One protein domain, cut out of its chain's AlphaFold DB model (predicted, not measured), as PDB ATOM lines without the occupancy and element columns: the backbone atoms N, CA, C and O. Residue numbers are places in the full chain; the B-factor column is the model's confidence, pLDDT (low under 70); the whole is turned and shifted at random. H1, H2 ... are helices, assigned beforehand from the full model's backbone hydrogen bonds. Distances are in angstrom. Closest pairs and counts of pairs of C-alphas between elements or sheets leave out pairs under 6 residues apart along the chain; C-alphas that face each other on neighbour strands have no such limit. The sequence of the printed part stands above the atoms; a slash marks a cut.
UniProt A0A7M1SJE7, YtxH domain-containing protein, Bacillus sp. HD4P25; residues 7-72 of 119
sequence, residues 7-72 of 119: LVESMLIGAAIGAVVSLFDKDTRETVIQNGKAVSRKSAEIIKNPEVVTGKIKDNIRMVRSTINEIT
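Overview. This is residues 7 to 72 of the 119 residues of the protein "YtxH domain-containing protein" of Bacillus sp. HD4P25 (UniProt A0A7M1SJE7). Three straight helices are joined end to end as an open hook: H1 and H2 make a V with its corner at Asp 25, and H3 turns off from the far end of H2 at nearly a right angle. The helices meet near their ends, with no shared core, and residues 7 to 18 and 33 to 72 stand free. The printed part has 66 residues with three named helices, H1, H2 and H3 in that order, and no named strand; the class is all helix. It is extended, with a radius of gyration of the C-alphas of 19.1 A and an elongated outline of 56 by 29 by 19 A.

Along the chain. H1 takes residues 7 to 24 and is 25.9 A long, beginning at C-alpha 7 (80.328, 0.310, -7.548). H2, residues 26 to 48, is the longest at 33.5 A and begins at C-alpha 26 (89.852, 28.767, -4.885). H3, residues 50 to 69, is 28.3 A long and ends at C-alpha 69 (68.005, -12.531, 20.914).

Arrangement. H1 and H2 only just touch, and only at the corner, with 3 pairs of C-alphas within 8 A. H1 touches H2 with residues 22 to 23 alone, and H2 touches H1 with residues 28 to 29 alone; the closest C-alphas, of Leu 23 and Arg 29, are 5.4 A apart. Their lines stand at a steep tilt of 48 degrees, opposite ways. H2 and H3 are close but not clearly touching; their closest C-alphas, of Ile 46 and Val 52, are 7.1 A apart. Their lines are about perpendicular, at 82 degrees. H1 and H3 are apart. In H1 and H2 every O i to N i+4 pair is within hydrogen-bond range; in H3, 15 of 16 are.

Size, cuts and confidence. The two C-alphas farthest apart, of Lys 26 and Thr 72, are 58.3 A from each other. The printed part has no cut, and both links are tight, of one residue each. The mean pLDDT of the printed part is 70.1; residues 41 to 72 are under 70, and H3 has a mean of 52.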
ATOM      1  N   LEU A   7      80.479  -0.733  -8.565       89.56
ATOM      2  CA  LEU A   7      80.328   0.310  -7.548       89.56
ATOM      3  C   LEU A   7      81.643   1.036  -7.251       89.56
ATOM      4  O   LEU A   7      81.663   2.253  -7.125       89.56
ATOM      5  N   VAL A   8      82.746   0.291  -7.149       91.44
ATOM      6  CA  VAL A   8      84.073   0.870  -6.905       91.44
ATOM      7  C   VAL A   8      84.544   1.599  -8.157       91.44
ATOM      8  O   VAL A   8      85.044   2.711  -8.066       91.44
ATOM      9  N   GLU A   9      84.323   1.008  -9.329       89.88
ATOM     10  CA  GLU A   9      84.659   1.624 -10.614       89.88
ATOM     11  C   GLU A   9      83.896   2.943 -10.826       89.88
ATOM     12  O   GLU A   9      84.513   3.967 -11.111       89.88
ATOM     13  N   SER A  10      82.582   2.970 -10.584       88.12
ATOM     14  CA  SER A  10      81.781   4.193 -10.685       88.12
ATOM     15  C   SER A  10      82.120   5.214  -9.598       88.12
ATOM     16  O   SER A  10      82.106   6.411  -9.871       88.12
ATOM     17  N   MET A  11      82.456   4.766  -8.382       93.06
ATOM     18  CA  MET A  11      82.909   5.650  -7.304       93.06
ATOM     19  C   MET A  11      84.235   6.326  -7.658       93.06
ATOM     20  O   MET A  11      84.375   7.522  -7.432       93.06
ATOM     21  N   LEU A  12      85.190   5.597  -8.245       94.69
ATOM     22  CA  LEU A  12      86.470   6.162  -8.683       94.69
ATOM     23  C   LEU A  12      86.278   7.193  -9.797       94.69
ATOM     24  O   LEU A  12      86.866   8.270  -9.740       94.69
ATOM     25  N   ILE A  13      85.420   6.889 -10.773       93.38
ATOM     26  CA  ILE A  13      85.103   7.813 -11.870       93.38
ATOM     27  C   ILE A  13      84.408   9.073 -11.327       93.38
ATOM     28  O   ILE A  13      84.814  10.188 -11.651       93.38
ATOM     29  N   GLY A  14      83.411   8.913 -10.451       93.38
ATOM     30  CA  GLY A  14      82.712  10.034  -9.822       93.38
ATOM     31  C   GLY A  14      83.626  10.882  -8.936       93.38
ATOM     32  O   GLY A  14      83.556  12.107  -8.979       93.38
ATOM     33  N   ALA A  15      84.531  10.250  -8.187       92.25
ATOM     34  CA  ALA A  15      85.518  10.947  -7.370       92.25
ATOM     35  C   ALA A  15      86.526  11.723  -8.224       92.25
ATOM     36  O   ALA A  15      86.887  12.834  -7.852       92.25
ATOM     37  N   ALA A  16      86.956  11.184  -9.369       92.81
ATOM     38  CA  ALA A  16      87.862  11.887 -10.275       92.81
ATOM     39  C   ALA A  16      87.213  13.156 -10.847       92.81
ATOM     40  O   ALA A  16      87.795  14.236 -10.762       92.81
ATOM     41  N   ILE A  17      85.980  13.046 -11.353       93.75
ATOM     42  CA  ILE A  17      85.219  14.192 -11.872       93.75
ATOM     43  C   ILE A  17      84.950  15.205 -10.750       93.75
ATOM     44  O   ILE A  17      85.225  16.393 -10.905       93.75
ATOM     45  N   GLY A  18      84.482  14.734  -9.590       86.31
ATOM     46  CA  GLY A  18      84.216  15.576  -8.426       86.31
ATOM     47  C   GLY A  18      85.465  16.285  -7.903       86.31
ATOM     48  O   GLY A  18      85.380  17.450  -7.537       86.31
ATOM     49  N   ALA A  19      86.632  15.635  -7.924       85.94
ATOM     50  CA  ALA A  19      87.899  16.245  -7.529       85.94
ATOM     51  C   ALA A  19      88.325  17.357  -8.495       85.94
ATOM     52  O   ALA A  19      88.744  18.417  -8.042       85.94
ATOM     53  N   VAL A  20      88.188  17.149  -9.808       89.00
ATOM     54  CA  VAL A  20      88.501  18.184 -10.809       89.00
ATOM     55  C   VAL A  20      87.589  19.399 -10.630       89.00
ATOM     56  O   VAL A  20      88.084  20.521 -10.547       89.00
ATOM     57  N   VAL A  21      86.278  19.178 -10.486       87.06
ATOM     58  CA  VAL A  21      85.296  20.253 -10.246       87.06
ATOM     59  C   VAL A  21      85.568  20.964  -8.916       87.06
ATOM     60  O   VAL A  21      85.581  22.189  -8.855       87.06
ATOM     61  N   SER A  22      85.866  20.207  -7.860       83.88
ATOM     62  CA  SER A  22      86.164  20.727  -6.524       83.88
ATOM     63  C   SER A  22      87.470  21.529  -6.455       83.88
ATOM     64  O   SER A  22      87.655  22.281  -5.508       83.88
ATOM     65  N   LEU A  23      88.400  21.376  -7.399       80.50
ATOM     66  CA  LEU A  23      89.675  22.109  -7.394       80.50
ATOM     67  C   LEU A  23      89.660  23.377  -8.256       80.50
ATOM     68  O   LEU A  23      90.599  24.169  -8.170       80.50
ATOM     69  N   PHE A  24      88.628  23.573  -9.076       85.06
ATOM     70  CA  PHE A  24      88.499  24.749  -9.938       85.06
ATOM     71  C   PHE A  24      88.170  26.027  -9.147       85.06
ATOM     72  O   PHE A  24      88.512  27.132  -9.564       85.06
ATOM     73  N   ASP A  25      87.560  25.873  -7.972       80.19
ATOM     74  CA  ASP A  25      87.219  26.960  -7.062       80.19
ATOM     75  C   ASP A  25      88.311  27.170  -5.988       80.19
ATOM     76  O   ASP A  25      88.784  26.223  -5.344       80.19
ATOM     77  N   LYS A  26      88.744  28.426  -5.799       77.88
ATOM     78  CA  LYS A  26      89.852  28.767  -4.885       77.88
ATOM     79  C   LYS A  26      89.515  28.485  -3.420       77.88
ATOM     80  O   LYS A  26      90.378  27.959  -2.711       77.88
ATOM     81  N   ASP A  27      88.288  28.776  -2.994       78.62
ATOM     82  CA  ASP A  27      87.830  28.549  -1.617       78.62
ATOM     83  C   ASP A  27      87.766  27.049  -1.311       78.62
ATOM     84  O   ASP A  27      88.103  26.579  -0.214       78.62
ATOM     85  N   THR A  28      87.421  26.263  -2.326       79.31
ATOM     86  CA  THR A  28      87.353  24.812  -2.215       79.31
ATOM     87  C   THR A  28      88.743  24.176  -2.084       79.31
ATOM     88  O   THR A  28      88.923  23.293  -1.241       79.31
ATOM     89  N   ARG A  29      89.775  24.656  -2.803       77.62
ATOM     90  CA  ARG A  29      91.169  24.184  -2.618       77.62
ATOM     91  C   ARG A  29      91.653  24.379  -1.179       77.62
ATOM     92  O   ARG A  29      92.291  23.483  -0.619       77.62
ATOM     93  N   GLU A  30      91.375  25.531  -0.581       81.69
ATOM     94  CA  GLU A  30      91.804  25.834   0.786       81.69
ATOM     95  C   GLU A  30      91.064  24.968   1.813       81.69
ATOM     96  O   GLU A  30      91.692  24.327   2.664       81.69
ATOM     97  N   THR A  31      89.749  24.831   1.644       81.62
ATOM     98  CA  THR A  31      88.891  23.977   2.473       81.62
ATOM     99  C   THR A  31      89.315  22.505   2.414       81.62
ATOM    100  O   THR A  31      89.440  21.850   3.451       81.62
ATOM    101  N   VAL A  32      89.604  21.974   1.222       81.38
ATOM    102  CA  VAL A  32      90.052  20.583   1.037       81.38
ATOM    103  C   VAL A  32      91.410  20.344   1.704       81.38
ATOM    104  O   VAL A  32      91.592  19.323   2.369       81.38
ATOM    105  N   ILE A  33      92.355  21.284   1.594       82.75
ATOM    106  CA  ILE A  33      93.672  21.167   2.240       82.75
ATOM    107  C   ILE A  33      93.544  21.197   3.769       82.75
ATOM    108  O   ILE A  33      94.189  20.397   4.457       82.75
ATOM    109  N   GLN A  34      92.728  22.101   4.315       81.69
ATOM    110  CA  GLN A  34      92.523  22.212   5.761       81.69
ATOM    111  C   GLN A  34      91.814  20.969   6.324       81.69
ATOM    112  O   GLN A  34      92.312  20.346   7.270       81.69
ATOM    113  N   ASN A  35      90.717  20.545   5.693       80.44
ATOM    114  CA  ASN A  35      89.956  19.364   6.101       80.44
ATOM    115  C   ASN A  35      90.762  18.073   5.930       80.44
ATOM    116  O   ASN A  35      90.765  17.225   6.823       80.44
ATOM    117  N   GLY A  36      91.514  17.938   4.835       76.00
ATOM    118  CA  GLY A  36      92.382  16.788   4.596       76.00
ATOM    119  C   GLY A  36      93.442  16.621   5.689       76.00
ATOM    120  O   GLY A  36      93.650  15.514   6.187       76.00
ATOM    121  N   LYS A  37      94.059  17.722   6.141       77.75
ATOM    122  CA  LYS A  37      95.011  17.704   7.267       77.75
ATOM    123  C   LYS A  37      94.343  17.312   8.587       77.75
ATOM    124  O   LYS A  37      94.923  16.536   9.349       77.75
ATOM    125  N   ALA A  38      93.145  17.823   8.863       75.88
ATOM    126  CA  ALA A  38      92.407  17.507  10.085       75.88
ATOM    127  C   ALA A  38      91.994  16.027  10.143       75.88
ATOM    128  O   ALA A  38      92.195  15.366  11.166       75.88
ATOM    129  N   VAL A  39      91.482  15.490   9.033       76.00
ATOM    130  CA  VAL A  39      91.112  14.075   8.913       76.00
ATOM    131  C   VAL A  39      92.351  13.188   8.987       76.00
ATOM    132  O   VAL A  39      92.350  12.229   9.747       76.00
ATOM    133  N   SER A  40      93.438  13.526   8.286       73.25
ATOM    134  CA  SER A  40      94.688  12.754   8.325       73.25
ATOM    135  C   SER A  40      95.247  12.616   9.748       73.25
ATOM    136  O   SER A  40      95.615  11.516  10.158       73.25
ATOM    137  N   ARG A  41      95.235  13.702  10.535       69.31
ATOM    138  CA  ARG A  41      95.663  13.675  11.944       69.31
ATOM    139  C   ARG A  41      94.754  12.795  12.806       69.31
ATOM    140  O   ARG A  41      95.260  11.928  13.513       69.31
ATOM    141  N   LYS A  42      93.429  12.954  12.690       66.50
ATOM    142  CA  LYS A  42      92.448  12.135  13.428       66.50
ATOM    143  C   LYS A  42      92.553  10.649  13.069       66.50
ATOM    144  O   LYS A  42      92.523   9.800  13.950       66.50
ATOM    145  N   SER A  43      92.739  10.321  11.793       61.16
ATOM    146  CA  SER A  43      92.914   8.939  11.332       61.16
ATOM    147  C   SER A  43      94.230   8.331  11.817       61.16
ATOM    148  O   SER A  43      94.253   7.168  12.214       61.16
ATOM    149  N   ALA A  44      95.319   9.104  11.838       64.88
ATOM    150  CA  ALA A  44      96.598   8.649  12.378       64.88
ATOM    151  C   ALA A  44      96.513   8.334  13.883       64.88
ATOM    152  O   ALA A  44      97.118   7.368  14.338       64.88
ATOM    153  N   GLU A  45      95.738   9.105  14.650       59.78
ATOM    154  CA  GLU A  45      95.460   8.821  16.066       59.78
ATOM    155  C   GLU A  45      94.598   7.564  16.257       59.78
ATOM    156  O   GLU A  45      94.862   6.772  17.163       59.78
ATOM    157  N   ILE A  46      93.618   7.335  15.377       59.53
ATOM    158  CA  ILE A  46      92.750   6.146  15.395       59.53
ATOM    159  C   ILE A  46      93.532   4.867  15.059       59.53
ATOM    160  O   ILE A  46      93.334   3.838  15.699       59.53
ATOM    161  N   ILE A  47      94.443   4.923  14.083       61.00
ATOM    162  CA  ILE A  47      95.289   3.779  13.705       61.00
ATOM    163  C   ILE A  47      96.303   3.456  14.809       61.00
ATOM    164  O   ILE A  47      96.590   2.288  15.056       61.00
ATOM    165  N   LYS A  48      96.831   4.481  15.491       66.25
ATOM    166  CA  LYS A  48      97.746   4.298  16.628       66.25
ATOM    167  C   LYS A  48      97.057   3.703  17.861       66.25
ATOM    168  O   LYS A  48      97.736   3.056  18.646       66.25
ATOM    169  N   ASN A  49      95.739   3.874  18.002       61.09
ATOM    170  CA  ASN A  49      94.938   3.341  19.108       61.09
ATOM    171  C   ASN A  49      93.775   2.459  18.598       61.09
ATOM    172  O   ASN A  49      92.605   2.853  18.699       61.09
ATOM    173  N   PRO A  50      94.051   1.244  18.085       56.75
ATOM    174  CA  PRO A  50      93.017   0.329  17.584       56.75
ATOM    175  C   PRO A  50      92.015  -0.113  18.668       56.75
ATOM    176  O   PRO A  50      90.910  -0.560  18.346       56.75
ATOM    177  N   GLU A  51      92.364   0.046  19.949       59.03
ATOM    178  CA  GLU A  51      91.500  -0.223  21.107       59.03
ATOM    179  C   GLU A  51      90.242   0.664  21.130       59.03
ATOM    180  O   GLU A  51      89.161   0.202  21.495       59.03
ATOM    181  N   VAL A  52      90.328   1.910  20.643       55.34
ATOM    182  CA  VAL A  52      89.184   2.844  20.604       55.34
ATOM    183  C   VAL A  52      88.139   2.419  19.566       55.34
ATOM    184  O   VAL A  52      86.938   2.622  19.761       55.34
ATOM    185  N   VAL A  53      88.579   1.800  18.470       54.09
ATOM    186  CA  VAL A  53      87.699   1.326  17.390       54.09
ATOM    187  C   VAL A  53      87.114  -0.042  17.727       54.09
ATOM    188  O   VAL A  53      85.923  -0.277  17.530       54.09
ATOM    189  N   THR A  54      87.928  -0.940  18.285       55.56
ATOM    190  CA  THR A  54      87.475  -2.289  18.649       55.56
ATOM    191  C   THR A  54      86.566  -2.306  19.875       55.56
ATOM    192  O   THR A  54      85.647  -3.123  19.896       55.56
ATOM    193  N   GLY A  55      86.739  -1.397  20.845       54.62
ATOM    194  CA  GLY A  55      85.824  -1.254  21.986       54.62
ATOM    195  C   GLY A  55      84.419  -0.812  21.562       54.62
ATOM    196  O   GLY A  55      83.443  -1.517  21.802       54.62
ATOM    197  N   LYS A  56      84.314   0.295  20.813       52.78
ATOM    198  CA  LYS A  56      83.013   0.864  20.402       52.78
ATOM    199  C   LYS A  56      82.245  -0.009  19.407       52.78
ATOM    200  O   LYS A  56      81.020  -0.064  19.459       52.78
ATOM    201  N   ILE A  57      82.942  -0.712  18.511       53.47
ATOM    202  CA  ILE A  57      82.293  -1.633  17.566       53.47
ATOM    203  C   ILE A  57      81.832  -2.911  18.276       53.47
ATOM    204  O   ILE A  57      80.740  -3.398  17.984       53.47
ATOM    205  N   LYS A  58      82.611  -3.447  19.228       53.00
ATOM    206  CA  LYS A  58      82.183  -4.618  20.012       53.00
ATOM    207  C   LYS A  58      80.929  -4.330  20.834       53.00
ATOM    208  O   LYS A  58      80.047  -5.189  20.868       53.00
ATOM    209  N   ASP A  59      80.825  -3.146  21.430       54.34
ATOM    210  CA  ASP A  59      79.654  -2.769  22.226       54.34
ATOM    211  C   ASP A  59      78.409  -2.545  21.353       54.34
ATOM    212  O   ASP A  59      77.338  -3.064  21.672       54.34
ATOM    213  N   ASN A  60      78.549  -1.902  20.186       51.97
ATOM    214  CA  ASN A  60      77.435  -1.751  19.240       51.97
ATOM    215  C   ASN A  60      76.981  -3.088  18.631       51.97
ATOM    216  O   ASN A  60      75.783  -3.305  18.461       51.97
ATOM    217  N   ILE A  61      77.901  -4.015  18.331       49.88
ATOM    218  CA  ILE A  61      77.535  -5.356  17.844       49.88
ATOM    219  C   ILE A  61      76.840  -6.161  18.947       49.88
ATOM    220  O   ILE A  61      75.883  -6.877  18.655       49.88
ATOM    221  N   ARG A  62      77.266  -6.037  20.213       50.84
ATOM    222  CA  ARG A  62      76.568  -6.668  21.345       50.84
ATOM    223  C   ARG A  62      75.162  -6.113  21.536       50.84
ATOM    224  O   ARG A  62      74.256  -6.912  21.741       50.84
ATOM    225  N   MET A  63      74.963  -4.802  21.407       52.69
ATOM    226  CA  MET A  63      73.637  -4.185  21.513       52.69
ATOM    227  C   MET A  63      72.699  -4.665  20.397       52.69
ATOM    228  O   MET A  63      71.589  -5.101  20.684       52.69
ATOM    229  N   VAL A  64      73.174  -4.719  19.146       49.53
ATOM    230  CA  VAL A  64      72.394  -5.273  18.022       49.53
ATOM    231  C   VAL A  64      72.077  -6.758  18.233       49.53
ATOM    232  O   VAL A  64      70.977  -7.204  17.923       49.53
ATOM    233  N   ARG A  65      73.008  -7.538  18.795       48.97
ATOM    234  CA  ARG A  65      72.794  -8.969  19.062       48.97
ATOM    235  C   ARG A  65      71.843  -9.220  20.239       48.97
ATOM    236  O   ARG A  65      71.061 -10.162  20.173       48.97
ATOM    237  N   SER A  66      71.873  -8.385  21.279       51.78
ATOM    238  CA  SER A  66      70.940  -8.468  22.412       51.78
ATOM    239  C   SER A  66      69.515  -8.072  22.023       51.78
ATOM    240  O   SER A  66      68.588  -8.733  22.470       51.78
ATOM    241  N   THR A  67      69.323  -7.093  21.131       51.09
ATOM    242  CA  THR A  67      67.985  -6.764  20.599       51.09
ATOM    243  C   THR A  67      67.436  -7.847  19.656       51.09
ATOM    244  O   THR A  67      66.228  -7.955  19.491       51.09
ATOM    245  N   ILE A  68      68.295  -8.683  19.056       45.75
ATOM    246  CA  ILE A  68      67.865  -9.794  18.185       45.75
ATOM    247  C   ILE A  68      67.560 -11.079  18.979       45.75
ATOM    248  O   ILE A  68      66.709 -11.858  18.561       45.75
ATOM    249  N   ASN A  69      68.208 -11.308  20.126       45.41
ATOM    250  CA  ASN A  69      68.005 -12.531  20.914       45.41
ATOM    251  C   ASN A  69      66.691 -12.566  21.727       45.41
ATOM    252  O   ASN A  69      66.332 -13.632  22.221       45.41
ATOM    253  N   GLU A  70      65.950 -11.458  21.830       47.12
ATOM    254  CA  GLU A  70      64.623 -11.398  22.474       47.12
ATOM    255  C   GLU A  70      63.439 -11.521  21.492       47.12
ATOM    256  O   GLU A  70      62.329 -11.090  21.786       47.12
ATOM    257  N   ILE A  71      63.628 -12.155  20.330       44.56
ATOM    258  CA  ILE A  71      62.503 -12.599  19.486       44.56
ATOM    259  C   ILE A  71      62.680 -14.087  19.169       44.56
ATOM    260  O   ILE A  71      62.867 -14.485  18.022       44.56
ATOM    261  N   THR A  72      62.682 -14.919  20.216       47.25
ATOM    262  CA  THR A  72      62.664 -16.388  20.066       47.25
ATOM    263  C   THR A  72      61.274 -16.991  20.296       47.25
ATOM    264  O   THR A  72      61.113 -18.193  20.127       47.25
TER     265      THR A  72